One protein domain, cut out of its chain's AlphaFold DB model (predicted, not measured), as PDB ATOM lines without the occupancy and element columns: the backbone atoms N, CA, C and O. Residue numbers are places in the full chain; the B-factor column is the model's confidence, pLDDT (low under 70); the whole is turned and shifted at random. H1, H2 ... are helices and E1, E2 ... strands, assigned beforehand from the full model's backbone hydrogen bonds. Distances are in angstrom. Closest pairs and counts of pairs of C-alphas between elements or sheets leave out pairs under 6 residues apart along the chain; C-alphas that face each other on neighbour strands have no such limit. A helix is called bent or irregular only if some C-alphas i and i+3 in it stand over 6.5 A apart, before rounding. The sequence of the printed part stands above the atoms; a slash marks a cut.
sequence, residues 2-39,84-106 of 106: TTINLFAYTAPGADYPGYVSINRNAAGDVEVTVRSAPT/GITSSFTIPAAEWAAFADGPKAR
ATOM      1  N   THR A   2      10.333 -33.239  81.423       75.75
ATOM      2  CA  THR A   2       9.037 -32.540  81.452       75.75
ATOM      3  C   THR A   2       8.712 -31.969  80.080       75.75
ATOM      4  O   THR A   2       9.537 -31.266  79.504       75.75
ATOM      5  N   THR A   3       7.518 -32.260  79.568       85.75
ATOM      6  CA  THR A   3       6.964 -31.593  78.385       85.75
ATOM      7  C   THR A   3       6.586 -30.161  78.745       85.75
ATOM      8  O   THR A   3       5.937 -29.928  79.765       85.75
ATOM      9  N   ILE A   4       6.982 -29.202  77.914       89.94
ATOM     10  CA  ILE A   4       6.686 -27.780  78.103       89.94
ATOM     11  C   ILE A   4       5.592 -27.386  77.114       89.94
ATOM     12  O   ILE A   4       5.744 -27.596  75.913       89.94
ATOM     13  N   ASN A   5       4.508 -26.779  77.600       90.12
ATOM     14  CA  ASN A   5       3.547 -26.126  76.718       90.12
ATOM     15  C   ASN A   5       4.128 -24.780  76.266       90.12
ATOM     16  O   ASN A   5       4.399 -23.912  77.093       90.12
ATOM     17  N   LEU A   6       4.367 -24.639  74.963       88.81
ATOM     18  CA  LEU A   6       4.864 -23.396  74.368       88.81
ATOM     19  C   LEU A   6       3.709 -22.459  74.021       88.81
ATOM     20  O   LEU A   6       3.834 -21.242  74.128       88.81
ATOM     21  N   PHE A   7       2.596 -23.040  73.579       89.62
ATOM     22  CA  PHE A   7       1.391 -22.317  73.225       89.62
ATOM     23  C   PHE A   7       0.174 -23.231  73.337       89.62
ATOM     24  O   PHE A   7       0.224 -24.423  73.010       89.62
ATOM     25  N   ALA A   8      -0.946 -22.651  73.746       88.62
ATOM     26  CA  ALA A   8      -2.248 -23.277  73.661       88.62
ATOM     27  C   ALA A   8      -3.280 -22.214  73.294       88.62
ATOM     28  O   ALA A   8      -3.328 -21.141  73.895       88.62
ATOM     29  N   TYR A   9      -4.122 -22.537  72.323       86.06
ATOM     30  CA  TYR A   9      -5.288 -21.753  71.969       86.06
ATOM     31  C   TYR A   9      -6.541 -22.603  72.116       86.06
ATOM     32  O   TYR A   9      -6.618 -23.734  71.628       86.06
ATOM     33  N   THR A  10      -7.535 -22.010  72.761       83.75
ATOM     34  CA  THR A  10      -8.899 -22.517  72.852       83.75
ATOM     35  C   THR A  10      -9.799 -21.453  72.245       83.75
ATOM     36  O   THR A  10      -9.672 -20.275  72.588       83.75
ATOM     37  N   ALA A  11     -10.676 -21.848  71.322       75.56
ATOM     38  CA  ALA A  11     -11.587 -20.908  70.687       75.56
ATOM     39  C   ALA A  11     -12.514 -20.259  71.740       75.56
ATOM     40  O   ALA A  11     -13.025 -20.970  72.610       75.56
ATOM     41  N   PRO A  12     -12.741 -18.930  71.700       75.31
ATOM     42  CA  PRO A  12     -13.689 -18.273  72.594       75.31
ATOM     43  C   PRO A  12     -15.077 -18.913  72.504       75.31
ATOM     44  O   PRO A  12     -15.603 -19.098  71.410       75.31
ATOM     45  N   GLY A  13     -15.663 -19.241  73.658       70.88
ATOM     46  CA  GLY A  13     -16.970 -19.899  73.735       70.88
ATOM     47  C   GLY A  13     -16.958 -21.401  73.440       70.88
ATOM     48  O   GLY A  13     -18.027 -21.994  73.362       70.88
ATOM     49  N   ALA A  14     -15.788 -22.026  73.272       66.25
ATOM     50  CA  ALA A  14     -15.693 -23.477  73.203       66.25
ATOM     51  C   ALA A  14     -15.547 -24.088  74.603       66.25
ATOM     52  O   ALA A  14     -14.640 -23.728  75.354       66.25
ATOM     53  N   ASP A  15     -16.379 -25.084  74.901       62.09
ATOM     54  CA  ASP A  15     -16.371 -25.805  76.182       62.09
ATOM     55  C   ASP A  15     -15.242 -26.848  76.293       62.09
ATOM     56  O   ASP A  15     -15.097 -27.518  77.316       62.09
ATOM     57  N   TYR A  16     -14.425 -26.999  75.245       64.25
ATOM     58  CA  TYR A  16     -13.377 -28.014  75.164       64.25
ATOM     59  C   TYR A  16     -11.989 -27.389  74.904       64.25
ATOM     60  O   TYR A  16     -11.818 -26.668  73.916       64.25
ATOM     61  N   PRO A  17     -10.975 -27.649  75.757       64.75
ATOM     62  CA  PRO A  17      -9.674 -26.985  75.684       64.75
ATOM     63  C   PRO A  17      -8.754 -27.533  74.578       64.75
ATOM     64  O   PRO A  17      -8.761 -28.722  74.261       64.75
ATOM     65  N   GLY A  18      -7.866 -26.674  74.060       63.88
ATOM     66  CA  GLY A  18      -6.699 -27.100  73.274       63.88
ATOM     67  C   GLY A  18      -6.965 -27.353  71.787       63.88
ATOM     68  O   GLY A  18      -6.493 -28.359  71.249       63.88
ATOM     69  N   TYR A  19      -7.687 -26.435  71.136       81.12
ATOM     70  CA  TYR A  19      -7.911 -26.423  69.682       81.12
ATOM     71  C   TYR A  19      -6.607 -26.402  68.899       81.12
ATOM     72  O   TYR A  19      -6.467 -27.116  67.914       81.12
ATOM     73  N   VAL A  20      -5.654 -25.587  69.344       87.94
ATOM     74  CA  VAL A  20      -4.280 -25.625  68.855       87.94
ATOM     75  C   VAL A  20      -3.380 -25.740  70.067       87.94
ATOM     76  O   VAL A  20      -3.477 -24.928  70.986       87.94
ATOM     77  N   SER A  21      -2.507 -26.735  70.087       91.25
ATOM     78  CA  SER A  21      -1.484 -26.862  71.120       91.25
ATOM     79  C   SER A  21      -0.128 -27.081  70.487       91.25
ATOM     80  O   SER A  21       0.007 -27.901  69.581       91.25
ATOM     81  N   ILE A  22       0.866 -26.366  71.002       93.19
ATOM     82  CA  ILE A  22       2.263 -26.507  70.622       93.19
ATOM     83  C   ILE A  22       3.029 -26.875  71.884       93.19
ATOM     84  O   ILE A  22       3.086 -26.096  72.840       93.19
ATOM     85  N   ASN A  23       3.607 -28.069  71.893       92.94
ATOM     86  CA  ASN A  23       4.323 -28.607  73.041       92.94
ATOM     87  C   ASN A  23       5.747 -28.966  72.637       92.94
ATOM     88  O   ASN A  23       5.971 -29.497  71.555       92.94
ATOM     89  N   ARG A  24       6.712 -28.710  73.520       92.75
ATOM     90  CA  ARG A  24       8.076 -29.214  73.372       92.75
ATOM     91  C   ARG A  24       8.266 -30.418  74.273       92.75
ATOM     92  O   ARG A  24       8.090 -30.309  75.488       92.75
ATOM     93  N   ASN A  25       8.621 -31.553  73.684       93.06
ATOM     94  CA  ASN A  25       8.904 -32.766  74.440       93.06
ATOM     95  C   ASN A  25      10.308 -32.705  75.081       93.06
ATOM     96  O   ASN A  25      11.073 -31.756  74.900       93.06
ATOM     97  N   ALA A  26      10.665 -33.746  75.828       91.44
ATOM     98  CA  ALA A  26      11.965 -33.825  76.490       91.44
ATOM     99  C   ALA A  26      13.165 -33.985  75.539       91.44
ATOM    100  O   ALA A  26      14.280 -33.635  75.921       91.44
ATOM    101  N   ALA A  27      12.945 -34.504  74.327       91.38
ATOM    102  CA  ALA A  27      13.959 -34.591  73.276       91.38
ATOM    103  C   ALA A  27      14.168 -33.247  72.551       91.38
ATOM    104  O   ALA A  27      15.109 -33.099  71.777       91.38
ATOM    105  N   GLY A  28      13.322 -32.252  72.833       89.94
ATOM    106  CA  GLY A  28      13.355 -30.947  72.189       89.94
ATOM    107  C   GLY A  28      12.533 -30.870  70.906       89.94
ATOM    108  O   GLY A  28      12.510 -29.799  70.300       89.94
ATOM    109  N   ASP A  29      11.842 -31.939  70.502       93.31
ATOM    110  CA  ASP A  29      10.931 -31.896  69.357       93.31
ATOM    111  C   ASP A  29       9.697 -31.070  69.700       93.31
ATOM    112  O   ASP A  29       9.247 -31.029  70.853       93.31
ATOM    113  N   VAL A  30       9.140 -30.426  68.680       93.69
ATOM    114  CA  VAL A  30       7.924 -29.631  68.801       93.69
ATOM    115  C   VAL A  30       6.766 -30.416  68.206       93.69
ATOM    116  O   VAL A  30       6.730 -30.676  67.008       93.69
ATOM    117  N   GLU A  31       5.809 -30.780  69.047       94.56
ATOM    118  CA  GLU A  31       4.544 -31.368  68.631       94.56
ATOM    119  C   GLU A  31       3.514 -30.254  68.450       94.56
ATOM    120  O   GLU A  31       3.263 -29.465  69.370       94.56
ATOM    121  N   VAL A  32       2.917 -30.199  67.263       93.62
ATOM    122  CA  VAL A  32       1.814 -29.298  66.941       93.62
ATOM    123  C   VAL A  32       0.572 -30.140  66.723       93.62
ATOM    124  O   VAL A  32       0.544 -31.006  65.850       93.62
ATOM    125  N   THR A  33      -0.472 -29.840  67.483       92.50
ATOM    126  CA  THR A  33      -1.764 -30.518  67.383       92.50
ATOM    127  C   THR A  33      -2.843 -29.492  67.107       92.50
ATOM    128  O   THR A  33      -2.936 -28.481  67.805       92.50
ATOM    129  N   VAL A  34      -3.665 -29.765  66.096       90.69
ATOM    130  CA  VAL A  34      -4.833 -28.971  65.723       90.69
ATOM    131  C   VAL A  34      -6.069 -29.856  65.781       90.69
ATOM    132  O   VAL A  34      -6.066 -30.991  65.303       90.69
ATOM    133  N   ARG A  35      -7.140 -29.328  66.362       87.31
ATOM    134  CA  ARG A  35      -8.421 -30.009  66.522       87.31
ATOM    135  C   ARG A  35      -9.534 -29.179  65.911       87.31
ATOM    136  O   ARG A  35      -9.576 -27.961  66.086       87.31
ATOM    137  N   SER A  36     -10.439 -29.838  65.190       84.00
ATOM    138  CA  SER A  36     -11.688 -29.207  64.767       84.00
ATOM    139  C   SER A  36     -12.568 -28.919  65.981       84.00
ATOM    140  O   SER A  36     -12.377 -29.496  67.054       84.00
ATOM    141  N   ALA A  37     -13.581 -28.072  65.796       78.94
ATOM    142  CA  ALA A  37     -14.583 -27.881  66.831       78.94
ATOM    143  C   ALA A  37     -15.229 -29.223  67.210       78.94
ATOM    144  O   ALA A  37     -15.480 -30.042  66.311       78.94
ATOM    145  N   PRO A  38     -15.459 -29.476  68.510       76.81
ATOM    146  CA  PRO A  38     -16.237 -30.623  68.912       76.81
ATOM    147  C   PRO A  38     -17.684 -30.421  68.463       76.81
ATOM    148  O   PRO A  38     -18.133 -29.304  68.199       76.81
ATOM    149  N   THR A  39     -18.415 -31.520  68.363       78.62
ATOM    150  CA  THR A  39     -19.827 -31.494  67.969       78.62
ATOM    151  C   THR A  39     -20.656 -32.095  69.079       78.62
ATOM    152  O   THR A  39     -20.314 -33.158  69.597       78.62
ATOM    153  N   GLY A  84     -13.584 -33.273  68.268       79.94
ATOM    154  CA  GLY A  84     -13.319 -32.905  66.888       79.94
ATOM    155  C   GLY A  84     -12.243 -33.784  66.253       79.94
ATOM    156  O   GLY A  84     -11.443 -34.433  66.932       79.94
ATOM    157  N   ILE A  85     -12.199 -33.777  64.922       86.88
ATOM    158  CA  ILE A  85     -11.122 -34.415  64.167       86.88
ATOM    159  C   ILE A  85      -9.807 -33.763  64.587       86.88
ATOM    160  O   ILE A  85      -9.678 -32.538  64.577       86.88
ATOM    161  N   THR A  86      -8.842 -34.595  64.959       90.19
ATOM    162  CA  THR A  86      -7.520 -34.159  65.402       90.19
ATOM    163  C   THR A  86      -6.496 -34.471  64.321       90.19
ATOM    164  O   THR A  86      -6.513 -35.554  63.741       90.19
ATOM    165  N   SER A  87      -5.598 -33.526  64.071       92.94
ATOM    166  CA  SER A  87      -4.395 -33.727  63.271       92.94
ATOM    167  C   SER A  87      -3.195 -33.252  64.074       92.94
ATOM    168  O   SER A  87      -3.258 -32.207  64.727       92.94
ATOM    169  N   SER A  88      -2.106 -34.009  64.038       94.19
ATOM    170  CA  SER A  88      -0.857 -33.624  64.673       94.19
ATOM    171  C   SER A  88       0.328 -33.938  63.780       94.19
ATOM    172  O   SER A  88       0.290 -34.837  62.938       94.19
ATOM    173  N   PHE A  89       1.385 -33.164  63.963       95.12
ATOM    174  CA  PHE A  89       2.678 -33.445  63.371       95.12
ATOM    175  C   PHE A  89       3.782 -33.023  64.333       95.12
ATOM    176  O   PHE A  89       3.595 -32.159  65.196       95.12
ATOM    177  N   THR A  90       4.942 -33.643  64.159       95.56
ATOM    178  CA  THR A  90       6.118 -33.392  64.983       95.56
ATOM    179  C   THR A  90       7.205 -32.782  64.123       95.56
ATOM    180  O   THR A  90       7.523 -33.307  63.059       95.56
ATOM    181  N   ILE A  91       7.779 -31.690  64.612       94.06
ATOM    182  CA  ILE A  91       8.963 -31.053  64.048       94.06
ATOM    183  C   ILE A  91      10.161 -31.510  64.888       94.06
ATOM    184  O   ILE A  91      10.224 -31.166  66.077       94.06
ATOM    185  N   PRO A  92      11.104 -32.276  64.316       94.38
ATOM    186  CA  PRO A  92      12.295 -32.712  65.029       94.38
ATOM    187  C   PRO A  92      13.107 -31.535  65.570       94.38
ATOM    188  O   PRO A  92      13.188 -30.477  64.936       94.38
ATOM    189  N   ALA A  93      13.777 -31.735  66.706       91.38
ATOM    190  CA  ALA A  93      14.597 -30.707  67.351       91.38
ATOM    191  C   ALA A  93      15.592 -30.021  66.391       91.38
ATOM    192  O   ALA A  93      15.779 -28.804  66.431       91.38
ATOM    193  N   ALA A  94      16.199 -30.803  65.495       90.06
ATOM    194  CA  ALA A  94      17.174 -30.317  64.522       90.06
ATOM    195  C   ALA A  94      16.577 -29.351  63.483       90.06
ATOM    196  O   ALA A  94      17.271 -28.442  63.034       90.06
ATOM    197  N   GLU A  95      15.306 -29.517  63.110       87.00
ATOM    198  CA  GLU A  95      14.674 -28.706  62.062       87.00
ATOM    199  C   GLU A  95      14.271 -27.323  62.570       87.00
ATOM    200  O   GLU A  95      14.416 -26.330  61.854       87.00
ATOM    201  N   TRP A  96      13.807 -27.223  63.819       80.69
ATOM    202  CA  TRP A  96      13.405 -25.928  64.367       80.69
ATOM    203  C   TRP A  96      14.572 -25.135  64.977       80.69
ATOM    204  O   TRP A  96      14.438 -23.929  65.192       80.69
ATOM    205  N   ALA A  97      15.734 -25.766  65.197       79.69
ATOM    206  CA  ALA A  97      16.946 -25.092  65.669       79.69
ATOM    207  C   ALA A  97      17.336 -23.889  64.786       79.69
ATOM    208  O   ALA A  97      17.767 -22.865  65.306       79.69
ATOM    209  N   ALA A  98      17.083 -23.959  63.473       72.69
ATOM    210  CA  ALA A  98      17.321 -22.858  62.535       72.69
ATOM    211  C   ALA A  98      16.473 -21.596  62.810       72.69
ATOM    212  O   ALA A  98      16.827 -20.506  62.367       72.69
ATOM    213  N   PHE A  99      15.364 -21.725  63.546       69.56
ATOM    214  CA  PHE A  99      14.465 -20.618  63.890       69.56
ATOM    215  C   PHE A  99      14.727 -20.038  65.284       69.56
ATOM    216  O   PHE A  99      14.254 -18.941  65.578       69.56
ATOM    217  N   ALA A 100      15.484 -20.738  66.137       64.81
ATOM    218  CA  ALA A 100      15.851 -20.246  67.467       64.81
ATOM    219  C   ALA A 100      16.763 -19.002  67.404       64.81
ATOM    220  O   ALA A 100      16.752 -18.195  68.333       64.81
ATOM    221  N   ASP A 101      17.466 -18.818  66.280       57.31
ATOM    222  CA  ASP A 101      18.378 -17.698  66.011       57.31
ATOM    223  C   ASP A 101      17.797 -16.640  65.041       57.31
ATOM    224  O   ASP A 101      18.527 -15.791  64.523       57.31
ATOM    225  N   GLY A 102      16.479 -16.657  64.786       49.97
ATOM    226  CA  GLY A 102      15.786 -15.654  63.962       49.97
ATOM    227  C   GLY A 102      15.940 -14.214  64.493       49.97
ATOM    228  O   GLY A 102      16.228 -14.025  65.678       49.97
ATOM    229  N   PRO A 103      15.778 -13.175  63.641       49.50
ATOM    230  CA  PRO A 103      16.222 -11.817  63.943       49.50
ATOM    231  C   PRO A 103      15.616 -11.324  65.255       49.50
ATOM    232  O   PRO A 103      14.394 -11.262  65.402       49.50
ATOM    233  N   LYS A 104      16.485 -10.954  66.203       49.56
ATOM    234  CA  LYS A 104      16.065 -10.280  67.432       49.56
ATOM    235  C   LYS A 104      15.224  -9.075  67.027       49.56
ATOM    236  O   LYS A 104      15.697  -8.249  66.243       49.56
ATOM    237  N   ALA A 105      13.989  -9.014  67.522       51.50
ATOM    238  CA  ALA A 105      13.137  -7.849  67.349       51.50
ATOM    239  C   ALA A 105      13.959  -6.593  67.694       51.50
ATOM    240  O   ALA A 105      14.572  -6.536  68.762       51.50
ATOM    241  N   ARG A 106      14.053  -5.670  66.730       49.50
ATOM    242  CA  ARG A 106      14.611  -4.333  66.941       49.50
ATOM    243  C   ARG A 106      13.643  -3.490  67.750       49.50
ATOM    244  O   ARG A 106      12.425  -3.640  67.512       49.50
TER     245      ARG A 106
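This is residues 2 to 39 and 84 to 106 of the 106 residues of an uncharacterized protein of Tardibacter chloracetimidivorans (UniProt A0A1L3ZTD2). A single twisted wall of four antiparallel strands has no named helix over either face, and one short helix, H1, sits past the end where E4 finishes. From H1 a tail sticks out from the body: residues 98 to 106 stand free, of which 98 to 100 belong to H1. The printed part has 61 residues, with four named strands and one named helix in the order E1, E2, E3, E4, H1; the sheet's order is E1, E2, E3, E4, and the class is mixed, helices and strands. The whole is loose, with a radius of gyration of the C-alphas of 13.9 A and spans of 40 by 30 by 20 A.

In the sheet, E1 is residues 4 to 9, 14.7 A from first to last C-alpha, beginning at C-alpha 4 at (6.686, -27.780, 78.103). E2 is residues 20 to 24, 13.6 A long. E3, residues 30 to 35, is 16.5 A long, and E4, residues 86 to 91, is 16.8 A long, ending at C-alpha 91 at (8.963, -31.053, 64.048). H1 is residues 93 to 100, 10.5 A long, ending at C-alpha 100 at (15.851, -20.246, 67.467). H1 is neither bent nor irregular, but only just: C-alphas 95 and 98 are 6.4 A apart.

E1, E2 and E3 form a meander, each strand the antiparallel neighbour of the one before. E1 and E2 are a hairpin, at 171 degrees between their directions, with N 6 and O 22 within hydrogen-bond range at 2.9 A. E2 and E3 are a hairpin too, at 163 degrees, with N 31 and O 23 at 2.8 A. E3 and E4 are antiparallel at 165 degrees, with N 34 and O 87 at 2.8 A. E1 and E4 are the edge strands and are apart. From edge to edge the strands' lines turn by 41 degrees. H1 is not on the sheet, but only just, with 4 pairs of C-alphas within 10 A. The closest C-alphas of E3 and H1 are those of Val 30 and Ala 93, 6.9 A apart. H1 is apart from E1 and from E2. In H1, 2 of 4 O i to N i+4 pairs are within hydrogen-bond range.

The C-alphas of Thr 39 and Arg 106 are the two farthest apart, at 43.9 A. Without the stretch that stands free, the body spans 37 by 18 by 15 A. Residues 40 to 83 are not printed, and C-alphas 39 and 84 are 6.7 A apart across this cut, which lies in the link from E3 to E4. Of the links that are printed whole, E2 to E3 and E4 to H1 are tight and E1 to E2 is short. The model's mean pLDDT over the printed part is 81.3, and residues 14 to 18 and 99 to 106 are under 70.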